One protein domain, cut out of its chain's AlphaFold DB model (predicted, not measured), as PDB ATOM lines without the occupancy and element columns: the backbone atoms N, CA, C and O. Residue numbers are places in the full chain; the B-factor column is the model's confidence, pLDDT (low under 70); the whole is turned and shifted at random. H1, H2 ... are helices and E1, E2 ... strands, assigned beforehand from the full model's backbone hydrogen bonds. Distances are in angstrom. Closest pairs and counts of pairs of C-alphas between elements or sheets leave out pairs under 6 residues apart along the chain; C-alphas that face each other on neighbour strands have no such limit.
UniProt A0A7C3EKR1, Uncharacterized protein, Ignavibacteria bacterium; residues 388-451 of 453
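What this domain is: This is residues 388 to 451 of the 453 residues of an uncharacterized protein of Ignavibacteria bacterium (UniProt A0A7C3EKR1). A strongly twisted sheet of four strands has one short helix, H1, packed over one face, and the hairpin loop at residues 412 to 417 makes much of the length. The printed part has 64 residues, with E1, E2, E3, E4 and H1 along the chain. The sheet's order is E1, E2, E3, E4, antiparallel throughout, and the class is mixed. The whole is compact, with a radius of gyration of the C-alphas of 11.5 A and spans of 36 by 24 by 19 A.

Where its parts are: E3, residues 420 to 426, is 17.0 A long; E2, residues 405 to 410, 15.8 A. E4, residues 432 to 439, is 16.3 A long and bends by 69 degrees at residue 436. E1, residues 394 to 397, begins at C-alpha 394 (21.810, 8.975, 26.918). H1, residues 442 to 449, is 10.3 A long and ends at C-alpha 449 (34.370, 6.290, 26.226).

How they stand to each other: The strands form a meander, each the antiparallel neighbour of the one before. N 408 and O 422 of hairpin E2 and E3 are 2.9 A apart, within hydrogen-bond range; so are N 395 and O 407 of hairpin E1 and E2, 2.8 A, and N 423 and O 437 of hairpin E3 and E4, 2.9 A. H1 is on the sheet at a height of 8.6 A; its closest C-alphas to E3 are Leu 449 and Ile 423, 6.7 A. In H1 every O i to N i+4 pair is within hydrogen-bond range.

The domain as a whole: The C-alphas farthest apart, of Gly 399 and Gly 415, are 37.2 A apart. The printed part has no cut and no long link. Residues 412 to 417 have pLDDT under 70.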
ATOM      1  N   ASN A 388      23.369   2.737  21.455       93.12
ATOM      2  CA  ASN A 388      21.918   2.676  21.596       93.12
ATOM      3  C   ASN A 388      21.412   3.935  22.317       93.12
ATOM      4  O   ASN A 388      21.947   4.309  23.360       93.12
ATOM      5  N   TYR A 389      20.378   4.585  21.780       92.56
ATOM      6  CA  TYR A 389      19.764   5.765  22.396       92.56
ATOM      7  C   TYR A 389      18.596   5.366  23.304       92.56
ATOM      8  O   TYR A 389      17.650   4.721  22.851       92.56
ATOM      9  N   ASP A 390      18.637   5.768  24.575       88.06
ATOM     10  CA  ASP A 390      17.670   5.340  25.600       88.06
ATOM     11  C   ASP A 390      16.402   6.213  25.694       88.06
ATOM     12  O   ASP A 390      15.609   6.052  26.621       88.06
ATOM     13  N   GLN A 391      16.215   7.151  24.757       89.00
ATOM     14  CA  GLN A 391      15.136   8.157  24.735       89.00
ATOM     15  C   GLN A 391      15.157   9.179  25.888       89.00
ATOM     16  O   GLN A 391      14.374  10.127  25.867       89.00
ATOM     17  N   LYS A 392      16.077   9.055  26.852       87.31
ATOM     18  CA  LYS A 392      16.254   9.971  27.995       87.31
ATOM     19  C   LYS A 392      17.452  10.907  27.823       87.31
ATOM     20  O   LYS A 392      17.832  11.612  28.760       87.31
ATOM     21  N   GLY A 393      18.036  10.930  26.626       90.19
ATOM     22  CA  GLY A 393      19.196  11.751  26.297       90.19
ATOM     23  C   GLY A 393      20.540  11.039  26.464       90.19
ATOM     24  O   GLY A 393      21.566  11.708  26.344       90.19
ATOM     25  N   ASN A 394      20.568   9.726  26.735       93.19
ATOM     26  CA  ASN A 394      21.810   8.975  26.918       93.19
ATOM     27  C   ASN A 394      22.079   8.032  25.729       93.19
ATOM     28  O   ASN A 394      21.188   7.346  25.226       93.19
ATOM     29  N   TRP A 395      23.342   7.970  25.310       94.56
ATOM     30  CA  TRP A 395      23.846   7.066  24.280       94.56
ATOM     31  C   TRP A 395      24.717   5.993  24.931       94.56
ATOM     32  O   TRP A 395      25.838   6.266  25.368       94.56
ATOM     33  N   ILE A 396      24.178   4.781  25.020       94.56
ATOM     34  CA  ILE A 396      24.756   3.647  25.745       94.56
ATOM     35  C   ILE A 396      25.459   2.724  24.743       94.56
ATOM     36  O   ILE A 396      24.840   2.340  23.752       94.56
ATOM     37  N   PRO A 397      26.724   2.339  24.956       93.62
ATOM     38  CA  PRO A 397      27.399   1.377  24.091       93.62
ATOM     39  C   PRO A 397      26.677   0.032  24.045       93.62
ATOM     40  O   PRO A 397      26.394  -0.562  25.086       93.62
ATOM     41  N   ALA A 398      26.368  -0.435  22.836       92.88
ATOM     42  CA  ALA A 398      25.630  -1.674  22.636       92.88
ATOM     43  C   ALA A 398      26.430  -2.867  23.180       92.88
ATOM     44  O   ALA A 398      27.613  -3.020  22.866       92.88
ATOM     45  N   GLY A 399      25.785  -3.708  23.990       91.44
ATOM     46  CA  GLY A 399      26.426  -4.838  24.669       91.44
ATOM     47  C   GLY A 399      27.143  -4.481  25.979       91.44
ATOM     48  O   GLY A 399      27.767  -5.355  26.579       91.44
ATOM     49  N   HIS A 400      27.069  -3.224  26.428       89.81
ATOM     50  CA  HIS A 400      27.596  -2.756  27.716       89.81
ATOM     51  C   HIS A 400      26.527  -2.053  28.568       89.81
ATOM     52  O   HIS A 400      26.824  -1.158  29.366       89.81
ATOM     53  N   GLU A 401      25.263  -2.444  28.402       88.62
ATOM     54  CA  GLU A 401      24.129  -1.874  29.135       88.62
ATOM     55  C   GLU A 401      24.243  -2.097  30.658       88.62
ATOM     56  O   GLU A 401      23.731  -1.306  31.455       88.62
ATOM     57  N   ASP A 402      24.969  -3.135  31.079       87.31
ATOM     58  CA  ASP A 402      25.236  -3.493  32.475       87.31
ATOM     59  C   ASP A 402      26.167  -2.502  33.192       87.31
ATOM     60  O   ASP A 402      25.994  -2.238  34.386       87.31
ATOM     61  N   LYS A 403      27.123  -1.909  32.463       82.06
ATOM     62  CA  LYS A 403      28.124  -0.978  33.017       82.06
ATOM     63  C   LYS A 403      27.544   0.389  33.355       82.06
ATOM     64  O   LYS A 403      28.140   1.134  34.135       82.06
ATOM     65  N   ARG A 404      26.373   0.711  32.795       91.44
ATOM     66  CA  ARG A 404      25.668   1.986  32.986       91.44
ATOM     67  C   ARG A 404      26.554   3.199  32.705       91.44
ATOM     68  O   ARG A 404      26.523   4.173  33.452       91.44
ATOM     69  N   ILE A 405      27.359   3.136  31.648       94.00
ATOM     70  CA  ILE A 405      28.161   4.268  31.173       94.00
ATOM     71  C   ILE A 405      27.577   4.731  29.843       94.00
ATOM     72  O   ILE A 405      27.257   3.908  28.988       94.00
ATOM     73  N   ALA A 406      27.414   6.040  29.679       95.88
ATOM     74  CA  ALA A 406      26.798   6.627  28.501       95.88
ATOM     75  C   ALA A 406      27.457   7.950  28.099       95.88
ATOM     76  O   ALA A 406      28.115   8.610  28.909       95.88
ATOM     77  N   LEU A 407      27.231   8.356  26.849       96.44
ATOM     78  CA  LEU A 407      27.425   9.737  26.413       96.44
ATOM     79  C   LEU A 407      26.114  10.502  26.559       96.44
ATOM     80  O   LEU A 407      25.066  10.018  26.136       96.44
ATOM     81  N   ARG A 408      26.173  11.708  27.117       95.62
ATOM     82  CA  ARG A 408      25.017  12.597  27.252       95.62
ATOM     83  C   ARG A 408      25.347  13.965  26.688       95.62
ATOM     84  O   ARG A 408      26.336  14.573  27.093       95.62
ATOM     85  N   THR A 409      24.524  14.455  25.773       93.88
ATOM     86  CA  THR A 409      24.666  15.813  25.248       93.88
ATOM     87  C   THR A 409      23.992  16.805  26.191       93.88
ATOM     88  O   THR A 409      22.943  16.527  26.779       93.88
ATOM     89  N   THR A 410      24.627  17.954  26.404       91.19
ATOM     90  CA  THR A 410      24.082  19.047  27.214       91.19
ATOM     91  C   THR A 410      24.328  20.377  26.527       91.19
ATOM     92  O   THR A 410      25.397  20.606  25.956       91.19
ATOM     93  N   TYR A 411      23.346  21.266  26.628       82.38
ATOM     94  CA  TYR A 411      23.476  22.651  26.201       82.38
ATOM     95  C   TYR A 411      23.820  23.506  27.419       82.38
ATOM     96  O   TYR A 411      23.154  23.423  28.453       82.38
ATOM     97  N   HIS A 412      24.878  24.309  27.318       65.75
ATOM     98  CA  HIS A 412      25.198  25.287  28.354       65.75
ATOM     99  C   HIS A 412      24.123  26.390  28.357       65.75
ATOM    100  O   HIS A 412      23.660  26.775  27.279       65.75
ATOM    101  N   PRO A 413      23.688  26.909  29.521       43.78
ATOM    102  CA  PRO A 413      22.669  27.952  29.547       43.78
ATOM    103  C   PRO A 413      23.160  29.224  28.836       43.78
ATOM    104  O   PRO A 413      24.268  29.691  29.079       43.78
ATOM    105  N   ILE A 414      22.300  29.723  27.939       39.03
ATOM    106  CA  ILE A 414      22.273  31.012  27.220       39.03
ATOM    107  C   ILE A 414      23.649  31.665  26.985       39.03
ATOM    108  O   ILE A 414      24.170  32.386  27.832       39.03
ATOM    109  N   GLY A 415      24.174  31.504  25.763       46.44
ATOM    110  CA  GLY A 415      25.289  32.306  25.237       46.44
ATOM    111  C   GLY A 415      26.532  31.527  24.805       46.44
ATOM    112  O   GLY A 415      27.479  32.135  24.316       46.44
ATOM    113  N   SER A 416      26.542  30.200  24.944       52.91
ATOM    114  CA  SER A 416      27.599  29.343  24.404       52.91
ATOM    115  C   SER A 416      26.985  28.314  23.460       52.91
ATOM    116  O   SER A 416      26.353  27.364  23.910       52.91
ATOM    117  N   ASP A 417      27.190  28.488  22.153       54.16
ATOM    118  CA  ASP A 417      26.719  27.579  21.087       54.16
ATOM    119  C   ASP A 417      27.461  26.224  21.077       54.16
ATOM    120  O   ASP A 417      27.376  25.453  20.123       54.16
ATOM    121  N   ASN A 418      28.218  25.922  22.131       75.75
ATOM    122  CA  ASN A 418      29.048  24.736  22.198       75.75
ATOM    123  C   ASN A 418      28.280  23.641  22.938       75.75
ATOM    124  O   ASN A 418      28.281  23.601  24.172       75.75
ATOM    125  N   GLU A 419      27.630  22.758  22.178       86.88
ATOM    126  CA  GLU A 419      27.131  21.480  22.686       86.88
ATOM    127  C   GLU A 419      28.273  20.755  23.410       86.88
ATOM    128  O   GLU A 419      29.361  20.559  22.862       86.88
ATOM    129  N   LYS A 420      28.049  20.408  24.679       92.69
ATOM    130  CA  LYS A 420      29.016  19.661  25.484       92.69
ATOM    131  C   LYS A 420      28.558  18.223  25.601       92.69
ATOM    132  O   LYS A 420      27.385  17.950  25.857       92.69
ATOM    133  N   ILE A 421      29.501  17.306  25.475       95.62
ATOM    134  CA  ILE A 421      29.275  15.871  25.545       95.62
ATOM    135  C   ILE A 421      29.893  15.369  26.839       95.62
ATOM    136  O   ILE A 421      31.091  15.519  27.086       95.62
ATOM    137  N   LEU A 422      29.053  14.797  27.686       96.25
ATOM    138  CA  LEU A 422      29.431  14.260  28.978       96.25
ATOM    139  C   LEU A 422      29.608  12.751  28.871       96.25
ATOM    140  O   LEU A 422      28.705  12.058  28.410       96.25
ATOM    141  N   ILE A 423      30.733  12.236  29.356       96.94
ATOM    142  CA  ILE A 423      30.886  10.812  29.661       96.94
ATOM    143  C   ILE A 423      30.356  10.620  31.076       96.94
ATOM    144  O   ILE A 423      30.931  11.159  32.024       96.94
ATOM    145  N   VAL A 424      29.251   9.894  31.225       96.62
ATOM    146  CA  VAL A 424      28.526   9.774  32.494       96.62
ATOM    147  C   VAL A 424      28.318   8.325  32.900       96.62
ATOM    148  O   VAL A 424      28.174   7.445  32.058       96.62
ATOM    149  N   LYS A 425      28.262   8.084  34.207       96.69
ATOM    150  CA  LYS A 425      27.640   6.906  34.800       96.69
ATOM    151  C   LYS A 425      26.175   7.226  35.083       96.69
ATOM    152  O   LYS A 425      25.892   8.301  35.614       96.69
ATOM    153  N   ILE A 426      25.267   6.318  34.749       96.06
ATOM    154  CA  ILE A 426      23.821   6.490  34.923       96.06
ATOM    155  C   ILE A 426      23.237   5.493  35.932       96.06
ATOM    156  O   ILE A 426      23.763   4.400  36.158       96.06
ATOM    157  N   PHE A 427      22.131   5.870  36.557       93.25
ATOM    158  CA  PHE A 427      21.288   4.976  37.349       93.25
ATOM    159  C   PHE A 427      20.345   4.156  36.442       93.25
ATOM    160  O   PHE A 427      20.209   4.469  35.258       93.25
ATOM    161  N   PRO A 428      19.666   3.105  36.960       91.81
ATOM    162  CA  PRO A 428      18.706   2.315  36.175       91.81
ATOM    163  C   PRO A 428      17.559   3.137  35.582       91.81
ATOM    164  O   PRO A 428      16.969   2.758  34.574       91.81
ATOM    165  N   ASP A 429      17.221   4.255  36.219       91.50
ATOM    166  CA  ASP A 429      16.170   5.164  35.775       91.50
ATOM    167  C   ASP A 429      16.643   6.153  34.690       91.50
ATOM    168  O   ASP A 429      15.824   6.915  34.176       91.50
ATOM    169  N   GLY A 430      17.920   6.118  34.290       89.00
ATOM    170  CA  GLY A 430      18.516   7.004  33.283       89.00
ATOM    171  C   GLY A 430      18.979   8.365  33.818       89.00
ATOM    172  O   GLY A 430      19.424   9.211  33.032       89.00
ATOM    173  N   SER A 431      18.890   8.600  35.132       92.06
ATOM    174  CA  SER A 431      19.469   9.787  35.771       92.06
ATOM    175  C   SER A 431      20.997   9.672  35.885       92.06
ATOM    176  O   SER A 431      21.557   8.575  35.862       92.06
ATOM    177  N   VAL A 432      21.697  10.809  35.947       94.44
ATOM    178  CA  VAL A 432      23.168  10.846  36.022       94.44
ATOM    179  C   VAL A 432      23.616  10.576  37.461       94.44
ATOM    180  O   VAL A 432      23.283  11.344  38.357       94.44
ATOM    181  N   ASP A 433      24.403   9.516  37.657       95.62
ATOM    182  CA  ASP A 433      25.095   9.187  38.916       95.62
ATOM    183  C   ASP A 433      26.398   9.988  39.026       95.62
ATOM    184  O   ASP A 433      26.647  10.698  39.998       95.62
ATOM    185  N   LYS A 434      27.232   9.927  37.979       95.06
ATOM    186  CA  LYS A 434      28.561  10.551  37.983       95.06
ATOM    187  C   LYS A 434      28.947  11.071  36.607       95.06
ATOM    188  O   LYS A 434      28.711  10.400  35.612       95.06
ATOM    189  N   ILE A 435      29.615  12.220  36.546       96.25
ATOM    190  CA  ILE A 435      30.251  12.731  35.324       96.25
ATOM    191  C   ILE A 435      31.743  12.397  35.389       96.25
ATOM    192  O   ILE A 435      32.429  12.794  36.330       96.25
ATOM    193  N   TYR A 436      32.250  11.659  34.403       95.88
ATOM    194  CA  TYR A 436      33.673  11.347  34.274       95.88
ATOM    195  C   TYR A 436      34.428  12.434  33.517       95.88
ATOM    196  O   TYR A 436      35.536  12.798  33.909       95.88
ATOM    197  N   LYS A 437      33.848  12.950  32.426       96.38
ATOM    198  CA  LYS A 437      34.519  13.922  31.556       96.38
ATOM    199  C   LYS A 437      33.531  14.754  30.750       96.38
ATOM    200  O   LYS A 437      32.449  14.276  30.427       96.38
ATOM    201  N   VAL A 438      33.941  15.975  30.411       95.44
ATOM    202  CA  VAL A 438      33.225  16.910  29.529       95.44
ATOM    203  C   VAL A 438      34.075  17.138  28.286       95.44
ATOM    204  O   VAL A 438      35.280  17.365  28.404       95.44
ATOM    205  N   MET A 439      33.470  17.041  27.108       95.38
ATOM    206  CA  MET A 439      34.156  17.156  25.825       95.38
ATOM    207  C   MET A 439      33.331  17.977  24.836       95.38
ATOM    208  O   MET A 439      32.115  18.078  24.965       95.38
ATOM    209  N   ASP A 440      34.011  18.536  23.841       94.06
ATOM    210  CA  ASP A 440      33.408  19.434  22.843       94.06
ATOM    211  C   ASP A 440      33.217  18.741  21.486       94.06
ATOM    212  O   ASP A 440      32.691  19.332  20.553       94.06
ATOM    213  N   ASP A 441      33.689  17.497  21.358       94.56
ATOM    214  CA  ASP A 441      33.736  16.747  20.106       94.56
ATOM    215  C   ASP A 441      33.232  15.315  20.317       94.56
ATOM    216  O   ASP A 441      33.659  14.616  21.243       94.56
ATOM    217  N   TRP A 442      32.311  14.896  19.452       94.44
ATOM    218  CA  TRP A 442      31.603  13.619  19.537       94.44
ATOM    219  C   TRP A 442      32.475  12.408  19.255       94.44
ATOM    220  O   TRP A 442      32.393  11.410  19.974       94.44
ATOM    221  N   GLU A 443      33.351  12.493  18.261       95.06
ATOM    222  CA  GLU A 443      34.220  11.372  17.915       95.06
ATOM    223  C   GLU A 443      35.302  11.181  18.981       95.06
ATOM    224  O   GLU A 443      35.528  10.058  19.438       95.06
ATOM    225  N   LYS A 444      35.863  12.274  19.514       95.56
ATOM    226  CA  LYS A 444      36.770  12.203  20.668       95.56
ATOM    227  C   LYS A 444      36.074  11.655  21.912       95.56
ATOM    228  O   LYS A 444      36.693  10.908  22.667       95.56
ATOM    229  N   ALA A 445      34.803  11.997  22.138       96.00
ATOM    230  CA  ALA A 445      34.034  11.451  23.254       96.00
ATOM    231  C   ALA A 445      33.799   9.938  23.113       96.00
ATOM    232  O   ALA A 445      33.931   9.217  24.100       96.00
ATOM    233  N   LYS A 446      33.532   9.431  21.899       95.62
ATOM    234  CA  LYS A 446      33.443   7.983  21.628       95.62
ATOM    235  C   LYS A 446      34.764   7.261  21.866       95.62
ATOM    236  O   LYS A 446      34.766   6.186  22.460       95.62
ATOM    237  N   GLU A 447      35.877   7.819  21.396       95.06
ATOM    238  CA  GLU A 447      37.203   7.231  21.617       95.06
ATOM    239  C   GLU A 447      37.558   7.186  23.101       95.06
ATOM    240  O   GLU A 447      38.067   6.184  23.599       95.06
ATOM    241  N   GLU A 448      37.248   8.258  23.823       95.56
ATOM    242  CA  GLU A 448      37.491   8.345  25.252       95.56
ATOM    243  C   GLU A 448      36.578   7.404  26.048       95.56
ATOM    244  O   GLU A 448      37.038   6.785  27.006       95.56
ATOM    245  N   LEU A 449      35.320   7.229  25.625       95.44
ATOM    246  CA  LEU A 449      34.370   6.290  26.226       95.44
ATOM    247  C   LEU A 449      34.894   4.851  26.212       95.44
ATOM    248  O   LEU A 449      34.692   4.137  27.191       95.44
ATOM    249  N   LYS A 450      35.628   4.441  25.167       94.38
ATOM    250  CA  LYS A 450      36.241   3.102  25.083       94.38
ATOM    251  C   LYS A 450      37.206   2.795  26.231       94.38
ATOM    252  O   LYS A 450      37.473   1.632  26.475       94.38
ATOM    253  N   LYS A 451      37.730   3.806  26.933       94.81
ATOM    254  CA  LYS A 451      38.603   3.611  28.108       94.81
ATOM    255  C   LYS A 451      37.828   3.245  29.377       94.81
ATOM    256  O   LYS A 451      38.441   2.859  30.367       94.81
TER     257      LYS A 451